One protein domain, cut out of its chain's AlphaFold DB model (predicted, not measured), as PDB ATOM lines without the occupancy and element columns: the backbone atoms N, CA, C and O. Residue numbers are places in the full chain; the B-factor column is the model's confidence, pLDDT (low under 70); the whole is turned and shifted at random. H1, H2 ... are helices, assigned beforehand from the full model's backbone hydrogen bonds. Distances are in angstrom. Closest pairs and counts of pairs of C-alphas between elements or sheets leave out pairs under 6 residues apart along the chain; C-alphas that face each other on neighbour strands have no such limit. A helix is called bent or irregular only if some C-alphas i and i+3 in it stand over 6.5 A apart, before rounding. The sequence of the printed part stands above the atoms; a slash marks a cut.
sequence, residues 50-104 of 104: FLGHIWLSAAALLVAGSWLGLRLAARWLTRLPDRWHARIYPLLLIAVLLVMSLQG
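Overview. This is residues 50 to 104 of the 104 residues of the protein "Probable membrane transporter protein" of Raoultella ornithinolytica (UniProt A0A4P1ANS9). Picture an open V made of two long helices, H1 and H2, which are joined at its point by residues 78 to 81 and spread away from each other. At the free end of H1, residues 50 to 55 fold back in a small hook, while H2 runs out to the other tip. The printed part has 55 residues with two named helices, H1 then H2 along the chain, and no named strand; its class is all helix. The whole is extended, with a radius of gyration of the C-alphas of 16.7 A, and flat, spanning 45 by 35 by 10 A.

Arrangement. Start with H1, residues 56 to 77, where every O i to N i+4 pair is within hydrogen-bond range. Beyond the tight link of 4 residues you reach H2, residues 82 to 103, with 15 of 18 such pairs within range. H1 and H2 are apart, with no C-alpha of the one within 8 A of the other. Before H1, residues 50 to 51 pair with residues 54 to 55, antiparallel.

Along the chain. Find C-alpha 56 at (39.949, -20.896, -21.341); from there H1 runs 30.6 A to C-alpha 77 at (10.884, -13.971, -14.589). H2 measures 32.3 A and ends at C-alpha 103, at (18.850, -15.922, -43.584). H2 is neither bent nor irregular, but only just: C-alphas 86 and 89 are 6.0 A apart.

Size, cuts and confidence. The two C-alphas farthest apart are those of Gly 52 and Arg 83, at 46.9 A. The printed part has no cut and ends at Gly 104, the chain's last residue. In the B-factor column, the model's confidence is under 70 at residue 50, residues 76 to 86 and residue 104; the mean pLDDT of the printed part is 80.3.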
ATOM      1  N   PHE A  50      45.268 -21.771 -24.089       69.69
ATOM      2  CA  PHE A  50      44.512 -22.863 -24.699       69.69
ATOM      3  C   PHE A  50      44.739 -24.172 -23.945       69.69
ATOM      4  O   PHE A  50      45.870 -24.529 -23.623       69.69
ATOM      5  N   LEU A  51      43.654 -24.896 -23.684       70.06
ATOM      6  CA  LEU A  51      43.700 -26.294 -23.267       70.06
ATOM      7  C   LEU A  51      43.024 -27.083 -24.392       70.06
ATOM      8  O   LEU A  51      41.829 -26.915 -24.638       70.06
ATOM      9  N   GLY A  52      43.804 -27.841 -25.163       75.25
ATOM     10  CA  GLY A  52      43.320 -28.439 -26.411       75.25
ATOM     11  C   GLY A  52      42.867 -27.363 -27.404       75.25
ATOM     12  O   GLY A  52      43.617 -26.443 -27.717       75.25
ATOM     13  N   HIS A  53      41.621 -27.454 -27.882       71.31
ATOM     14  CA  HIS A  53      41.030 -26.491 -28.827       71.31
ATOM     15  C   HIS A  53      40.206 -25.370 -28.168       71.31
ATOM     16  O   HIS A  53      39.624 -24.549 -28.875       71.31
ATOM     17  N   ILE A  54      40.120 -25.323 -26.833       76.75
ATOM     18  CA  ILE A  54      39.273 -24.354 -26.124       76.75
ATOM     19  C   ILE A  54      40.134 -23.242 -25.526       76.75
ATOM     20  O   ILE A  54      41.090 -23.502 -24.795       76.75
ATOM     21  N   TRP A  55      39.754 -21.990 -25.800       81.12
ATOM     22  CA  TRP A  55      40.346 -20.824 -25.151       81.12
ATOM     23  C   TRP A  55      39.701 -20.615 -23.776       81.12
ATOM     24  O   TRP A  55      38.510 -20.300 -23.678       81.12
ATOM     25  N   LEU A  56      40.478 -20.814 -22.707       80.75
ATOM     26  CA  LEU A  56      39.949 -20.896 -21.341       80.75
ATOM     27  C   LEU A  56      39.274 -19.596 -20.886       80.75
ATOM     28  O   LEU A  56      38.261 -19.622 -20.191       80.75
ATOM     29  N   SER A  57      39.806 -18.452 -21.305       83.06
ATOM     30  CA  SER A  57      39.250 -17.130 -21.003       83.06
ATOM     31  C   SER A  57      37.927 -16.871 -21.723       83.06
ATOM     32  O   SER A  57      37.016 -16.342 -21.091       83.06
ATOM     33  N   ALA A  58      37.758 -17.279 -22.990       84.75
ATOM     34  CA  ALA A  58      36.436 -17.217 -23.635       84.75
ATOM     35  C   ALA A  58      35.440 -18.133 -22.933       84.75
ATOM     36  O   ALA A  58      34.305 -17.723 -22.709       84.75
ATOM     37  N   ALA A  59      35.857 -19.344 -22.555       85.50
ATOM     38  CA  ALA A  59      35.000 -20.246 -21.796       85.50
ATOM     39  C   ALA A  59      34.566 -19.605 -20.465       85.50
ATOM     40  O   ALA A  59      33.378 -19.589 -20.150       85.50
ATOM     41  N   ALA A  60      35.494 -18.989 -19.727       86.31
ATOM     42  CA  ALA A  60      35.188 -18.276 -18.490       86.31
ATOM     43  C   ALA A  60      34.235 -17.087 -18.711       86.31
ATOM     44  O   ALA A  60      33.270 -16.930 -17.963       86.31
ATOM     45  N   LEU A  61      34.454 -16.285 -19.758       90.81
ATOM     46  CA  LEU A  61      33.575 -15.173 -20.135       90.81
ATOM     47  C   LEU A  61      32.167 -15.658 -20.509       90.81
ATOM     48  O   LEU A  61      31.185 -15.054 -20.083       90.81
ATOM     49  N   LEU A  62      32.053 -16.762 -21.250       90.06
ATOM     50  CA  LEU A  62      30.773 -17.374 -21.617       90.06
ATOM     51  C   LEU A  62      30.023 -17.907 -20.395       90.06
ATOM     52  O   LEU A  62      28.816 -17.694 -20.280       90.06
ATOM     53  N   VAL A  63      30.723 -18.558 -19.464       90.62
ATOM     54  CA  VAL A  63      30.135 -19.044 -18.207       90.62
ATOM     55  C   VAL A  63      29.664 -17.870 -17.351       90.62
ATOM     56  O   VAL A  63      28.520 -17.865 -16.895       90.62
ATOM     57  N   ALA A  64      30.501 -16.845 -17.179       92.38
ATOM     58  CA  ALA A  64      30.151 -15.647 -16.421       92.38
ATOM     59  C   ALA A  64      28.963 -14.901 -17.051       92.38
ATOM     60  O   ALA A  64      28.015 -14.544 -16.350       92.38
ATOM     61  N   GLY A  65      28.976 -14.722 -18.375       91.88
ATOM     62  CA  GLY A  65      27.892 -14.101 -19.131       91.88
ATOM     63  C   GLY A  65      26.587 -14.890 -19.034       91.88
ATOM     64  O   GLY A  65      25.537 -14.305 -18.784       91.88
ATOM     65  N   SER A  66      26.654 -16.220 -19.132       87.94
ATOM     66  CA  SER A  66      25.488 -17.098 -18.970       87.94
ATOM     67  C   SER A  66      24.917 -17.022 -17.557       87.94
ATOM     68  O   SER A  66      23.707 -16.898 -17.393       87.94
ATOM     69  N   TRP A  67      25.769 -17.042 -16.529       90.62
ATOM     70  CA  TRP A  67      25.335 -16.950 -15.135       90.62
ATOM     71  C   TRP A  67      24.695 -15.595 -14.815       90.62
ATOM     72  O   TRP A  67      23.624 -15.544 -14.204       90.62
ATOM     73  N   LEU A  68      25.302 -14.497 -15.277       90.12
ATOM     74  CA  LEU A  68      24.736 -13.153 -15.159       90.12
ATOM     75  C   LEU A  68      23.413 -13.036 -15.916       90.12
ATOM     76  O   LEU A  68      22.444 -12.521 -15.360       90.12
ATOM     77  N   GLY A  69      23.352 -13.562 -17.140       87.81
ATOM     78  CA  GLY A  69      22.138 -13.619 -17.947       87.81
ATOM     79  C   GLY A  69      21.017 -14.367 -17.231       87.81
ATOM     80  O   GLY A  69      19.914 -13.837 -17.118       87.81
ATOM     81  N   LEU A  70      21.308 -15.538 -16.655       85.12
ATOM     82  CA  LEU A  70      20.345 -16.323 -15.879       85.12
ATOM     83  C   LEU A  70      19.882 -15.587 -14.625       85.12
ATOM     84  O   LEU A  70      18.692 -15.573 -14.323       85.12
ATOM     85  N   ARG A  71      20.803 -14.967 -13.882       85.12
ATOM     86  CA  ARG A  71      20.482 -14.252 -12.642       85.12
ATOM     87  C   ARG A  71      19.652 -13.005 -12.910       85.12
ATOM     88  O   ARG A  71      18.715 -12.721 -12.163       85.12
ATOM     89  N   LEU A  72      19.977 -12.280 -13.979       84.75
ATOM     90  CA  LEU A  72      19.178 -11.160 -14.440       84.75
ATOM     91  C   LEU A  72      17.804 -11.679 -14.865       84.75
ATOM     92  O   LEU A  72      16.812 -11.282 -14.264       84.75
ATOM     93  N   ALA A  73      17.744 -12.638 -15.792       81.12
ATOM     94  CA  ALA A  73      16.504 -13.233 -16.279       81.12
ATOM     95  C   ALA A  73      15.611 -13.742 -15.141       81.12
ATOM     96  O   ALA A  73      14.441 -13.388 -15.112       81.12
ATOM     97  N   ALA A  74      16.142 -14.468 -14.154       78.56
ATOM     98  CA  ALA A  74      15.386 -14.965 -13.001       78.56
ATOM     99  C   ALA A  74      14.736 -13.836 -12.181       78.56
ATOM    100  O   ALA A  74      13.603 -13.973 -11.709       78.56
ATOM    101  N   ARG A  75      15.413 -12.688 -12.047       75.81
ATOM    102  CA  ARG A  75      14.867 -11.498 -11.375       75.81
ATOM    103  C   ARG A  75      13.700 -10.872 -12.146       75.81
ATOM    104  O   ARG A  75      12.801 -10.311 -11.523       75.81
ATOM    105  N   TRP A  76      13.702 -10.968 -13.475       69.00
ATOM    106  CA  TRP A  76      12.593 -10.513 -14.321       69.00
ATOM    107  C   TRP A  76      11.469 -11.558 -14.398       69.00
ATOM    108  O   TRP A  76      10.296 -11.203 -14.316       69.00
ATOM    109  N   LEU A  77      11.814 -12.846 -14.469       65.19
ATOM    110  CA  LEU A  77      10.884 -13.971 -14.589       65.19
ATOM    111  C   LEU A  77       9.989 -14.110 -13.353       65.19
ATOM    112  O   LEU A  77       8.793 -14.341 -13.483       65.19
ATOM    113  N   THR A  78      10.544 -13.885 -12.159       61.84
ATOM    114  CA  THR A  78       9.790 -13.878 -10.889       61.84
ATOM    115  C   THR A  78       8.775 -12.737 -10.780       61.84
ATOM    116  O   THR A  78       7.886 -12.795  -9.935       61.84
ATOM    117  N   ARG A  79       8.875 -11.705 -11.629       62.81
ATOM    118  CA  ARG A  79       7.939 -10.572 -11.676       62.81
ATOM    119  C   ARG A  79       6.969 -10.630 -12.853       62.81
ATOM    120  O   ARG A  79       6.152  -9.721 -12.978       62.81
ATOM    121  N   LEU A  80       7.049 -11.642 -13.719       58.97
ATOM    122  CA  LEU A  80       6.193 -11.730 -14.898       58.97
ATOM    123  C   LEU A  80       4.818 -12.310 -14.517       58.97
ATOM    124  O   LEU A  80       4.741 -13.476 -14.138       58.97
ATOM    125  N   PRO A  81       3.713 -11.554 -14.660       62.00
ATOM    126  CA  PRO A  81       2.373 -12.122 -14.569       62.00
ATOM    127  C   PRO A  81       2.194 -13.149 -15.697       62.00
ATOM    128  O   PRO A  81       2.531 -12.841 -16.843       62.00
ATOM    129  N   ASP A  82       1.606 -14.318 -15.415       59.12
ATOM    130  CA  ASP A  82       1.399 -15.439 -16.366       59.12
ATOM    131  C   ASP A  82       0.851 -15.026 -17.750       59.12
ATOM    132  O   ASP A  82       1.119 -15.649 -18.777       59.12
ATOM    133  N   ARG A  83       0.129 -13.906 -17.796       63.00
ATOM    134  CA  ARG A  83      -0.470 -13.287 -18.988       63.00
ATOM    135  C   ARG A  83       0.558 -12.893 -20.058       63.00
ATOM    136  O   ARG A  83       0.242 -12.905 -21.245       63.00
ATOM    137  N   TRP A  84       1.767 -12.511 -19.644       68.88
ATOM    138  CA  TRP A  84       2.821 -12.043 -20.547       68.88
ATOM    139  C   TRP A  84       3.604 -13.195 -21.173       68.88
ATOM    140  O   TRP A  84       3.938 -13.119 -22.353       68.88
ATOM    141  N   HIS A  85       3.811 -14.293 -20.439       66.75
ATOM    142  CA  HIS A  85       4.462 -15.493 -20.976       66.75
ATOM    143  C   HIS A  85       3.715 -16.049 -22.193       66.75
ATOM    144  O   HIS A  85       4.333 -16.353 -23.213       66.75
ATOM    145  N   ALA A  86       2.382 -16.091 -22.118       68.69
ATOM    146  CA  ALA A  86       1.531 -16.590 -23.196       68.69
ATOM    147  C   ALA A  86       1.627 -15.773 -24.500       68.69
ATOM    148  O   ALA A  86       1.356 -16.312 -25.569       68.69
ATOM    149  N   ARG A  87       2.013 -14.489 -24.436       76.44
ATOM    150  CA  ARG A  87       2.164 -13.617 -25.619       76.44
ATOM    151  C   ARG A  87       3.604 -13.514 -26.106       76.44
ATOM    152  O   ARG A  87       3.834 -13.492 -27.308       76.44
ATOM    153  N   ILE A  88       4.567 -13.463 -25.188       80.75
ATOM    154  CA  ILE A  88       5.984 -13.292 -25.528       80.75
ATOM    155  C   ILE A  88       6.537 -14.546 -26.207       80.75
ATOM    156  O   ILE A  88       7.269 -14.426 -27.184       80.75
ATOM    157  N   TYR A  89       6.168 -15.741 -25.736       79.44
ATOM    158  CA  TYR A  89       6.672 -16.995 -26.297       79.44
ATOM    159  C   TYR A  89       6.348 -17.182 -27.794       79.44
ATOM    160  O   TYR A  89       7.280 -17.385 -28.573       79.44
ATOM    161  N   PRO A  90       5.084 -17.062 -28.252       85.06
ATOM    162  CA  PRO A  90       4.783 -17.164 -29.679       85.06
ATOM    163  C   PRO A  90       5.396 -16.020 -30.495       85.06
ATOM    164  O   PRO A  90       5.816 -16.249 -31.624       85.06
ATOM    165  N   LEU A  91       5.508 -14.810 -29.935       88.38
ATOM    166  CA  LEU A  91       6.132 -13.676 -30.623       88.38
ATOM    167  C   LEU A  91       7.632 -13.914 -30.853       88.38
ATOM    168  O   LEU A  91       8.126 -13.682 -31.953       88.38
ATOM    169  N   LEU A  92       8.334 -14.455 -29.851       87.44
ATOM    170  CA  LEU A  92       9.723 -14.895 -29.981       87.44
ATOM    171  C   LEU A  92       9.857 -15.975 -31.062       87.44
ATOM    172  O   LEU A  92      10.759 -15.903 -31.891       87.44
ATOM    173  N   LEU A  93       8.942 -16.950 -31.082       88.81
ATOM    174  CA  LEU A  93       8.961 -18.036 -32.061       88.81
ATOM    175  C   LEU A  93       8.770 -17.518 -33.495       88.81
ATOM    176  O   LEU A  93       9.497 -17.929 -34.393       88.81
ATOM    177  N   ILE A  94       7.840 -16.579 -33.699       93.00
ATOM    178  CA  ILE A  94       7.621 -15.915 -34.993       93.00
ATOM    179  C   ILE A  94       8.863 -15.122 -35.408       93.00
ATOM    180  O   ILE A  94       9.271 -15.194 -36.563       93.00
ATOM    181  N   ALA A  95       9.485 -14.394 -34.480       92.62
ATOM    182  CA  ALA A  95      10.703 -13.645 -34.769       92.62
ATOM    183  C   ALA A  95      11.849 -14.572 -35.206       92.62
ATOM    184  O   ALA A  95      12.493 -14.307 -36.217       92.62
ATOM    185  N   VAL A  96      12.068 -15.686 -34.498       91.31
ATOM    186  CA  VAL A  96      13.070 -16.697 -34.879       91.31
ATOM    187  C   VAL A  96      12.745 -17.300 -36.244       91.31
ATOM    188  O   VAL A  96      13.633 -17.402 -37.086       91.31
ATOM    189  N   LEU A  97      11.478 -17.644 -36.489       91.94
ATOM    190  CA  LEU A  97      11.030 -18.171 -37.776       91.94
ATOM    191  C   LEU A  97      11.314 -17.186 -38.915       91.94
ATOM    192  O   LEU A  97      11.805 -17.599 -39.962       91.94
ATOM    193  N   LEU A  98      11.058 -15.893 -38.705       95.25
ATOM    194  CA  LEU A  98      11.365 -14.846 -39.677       95.25
ATOM    195  C   LEU A  98      12.867 -14.744 -39.924       95.25
ATOM    196  O   LEU A  98      13.278 -14.734 -41.074       95.25
ATOM    197  N   VAL A  99      13.693 -14.721 -38.874       94.12
ATOM    198  CA  VAL A  99      15.154 -14.653 -39.027       94.12
ATOM    199  C   VAL A  99      15.681 -15.851 -39.813       94.12
ATOM    200  O   VAL A  99      16.452 -15.655 -40.746       94.12
ATOM    201  N   MET A 100      15.232 -17.071 -39.497       92.19
ATOM    202  CA  MET A 100      15.636 -18.262 -40.250       92.19
ATOM    203  C   MET A 100      15.133 -18.228 -41.695       92.19
ATOM    204  O   MET A 100      15.858 -18.636 -42.589       92.19
ATOM    205  N   SER A 101      13.926 -17.708 -41.935       88.50
ATOM    206  CA  SER A 101      13.374 -17.556 -43.289       88.50
ATOM    207  C   SER A 101      14.073 -16.466 -44.107       88.50
ATOM    208  O   SER A 101      14.080 -16.546 -45.327       88.50
ATOM    209  N   LEU A 102      14.622 -15.431 -43.460       90.81
ATOM    210  CA  LEU A 102      15.356 -14.348 -44.125       90.81
ATOM    211  C   LEU A 102      16.849 -14.653 -44.320       90.81
ATOM    212  O   LEU A 102      17.463 -14.063 -45.203       90.81
ATOM    213  N   GLN A 103      17.446 -15.494 -43.469       76.62
ATOM    214  CA  GLN A 103      18.850 -15.922 -43.584       76.62
ATOM    215  C   GLN A 103      19.028 -17.251 -44.329       76.62
ATOM    216  O   GLN A 103      20.167 -17.605 -44.637       76.62
ATOM    217  N   GLY A 104      17.939 -17.988 -44.553       52.03
ATOM    218  CA  GLY A 104      17.903 -19.235 -45.318       52.03
ATOM    219  C   GLY A 104      17.864 -19.031 -46.824       52.03
ATOM    220  O   GLY A 104      17.480 -17.930 -47.275       52.03
TER     221      GLY A 104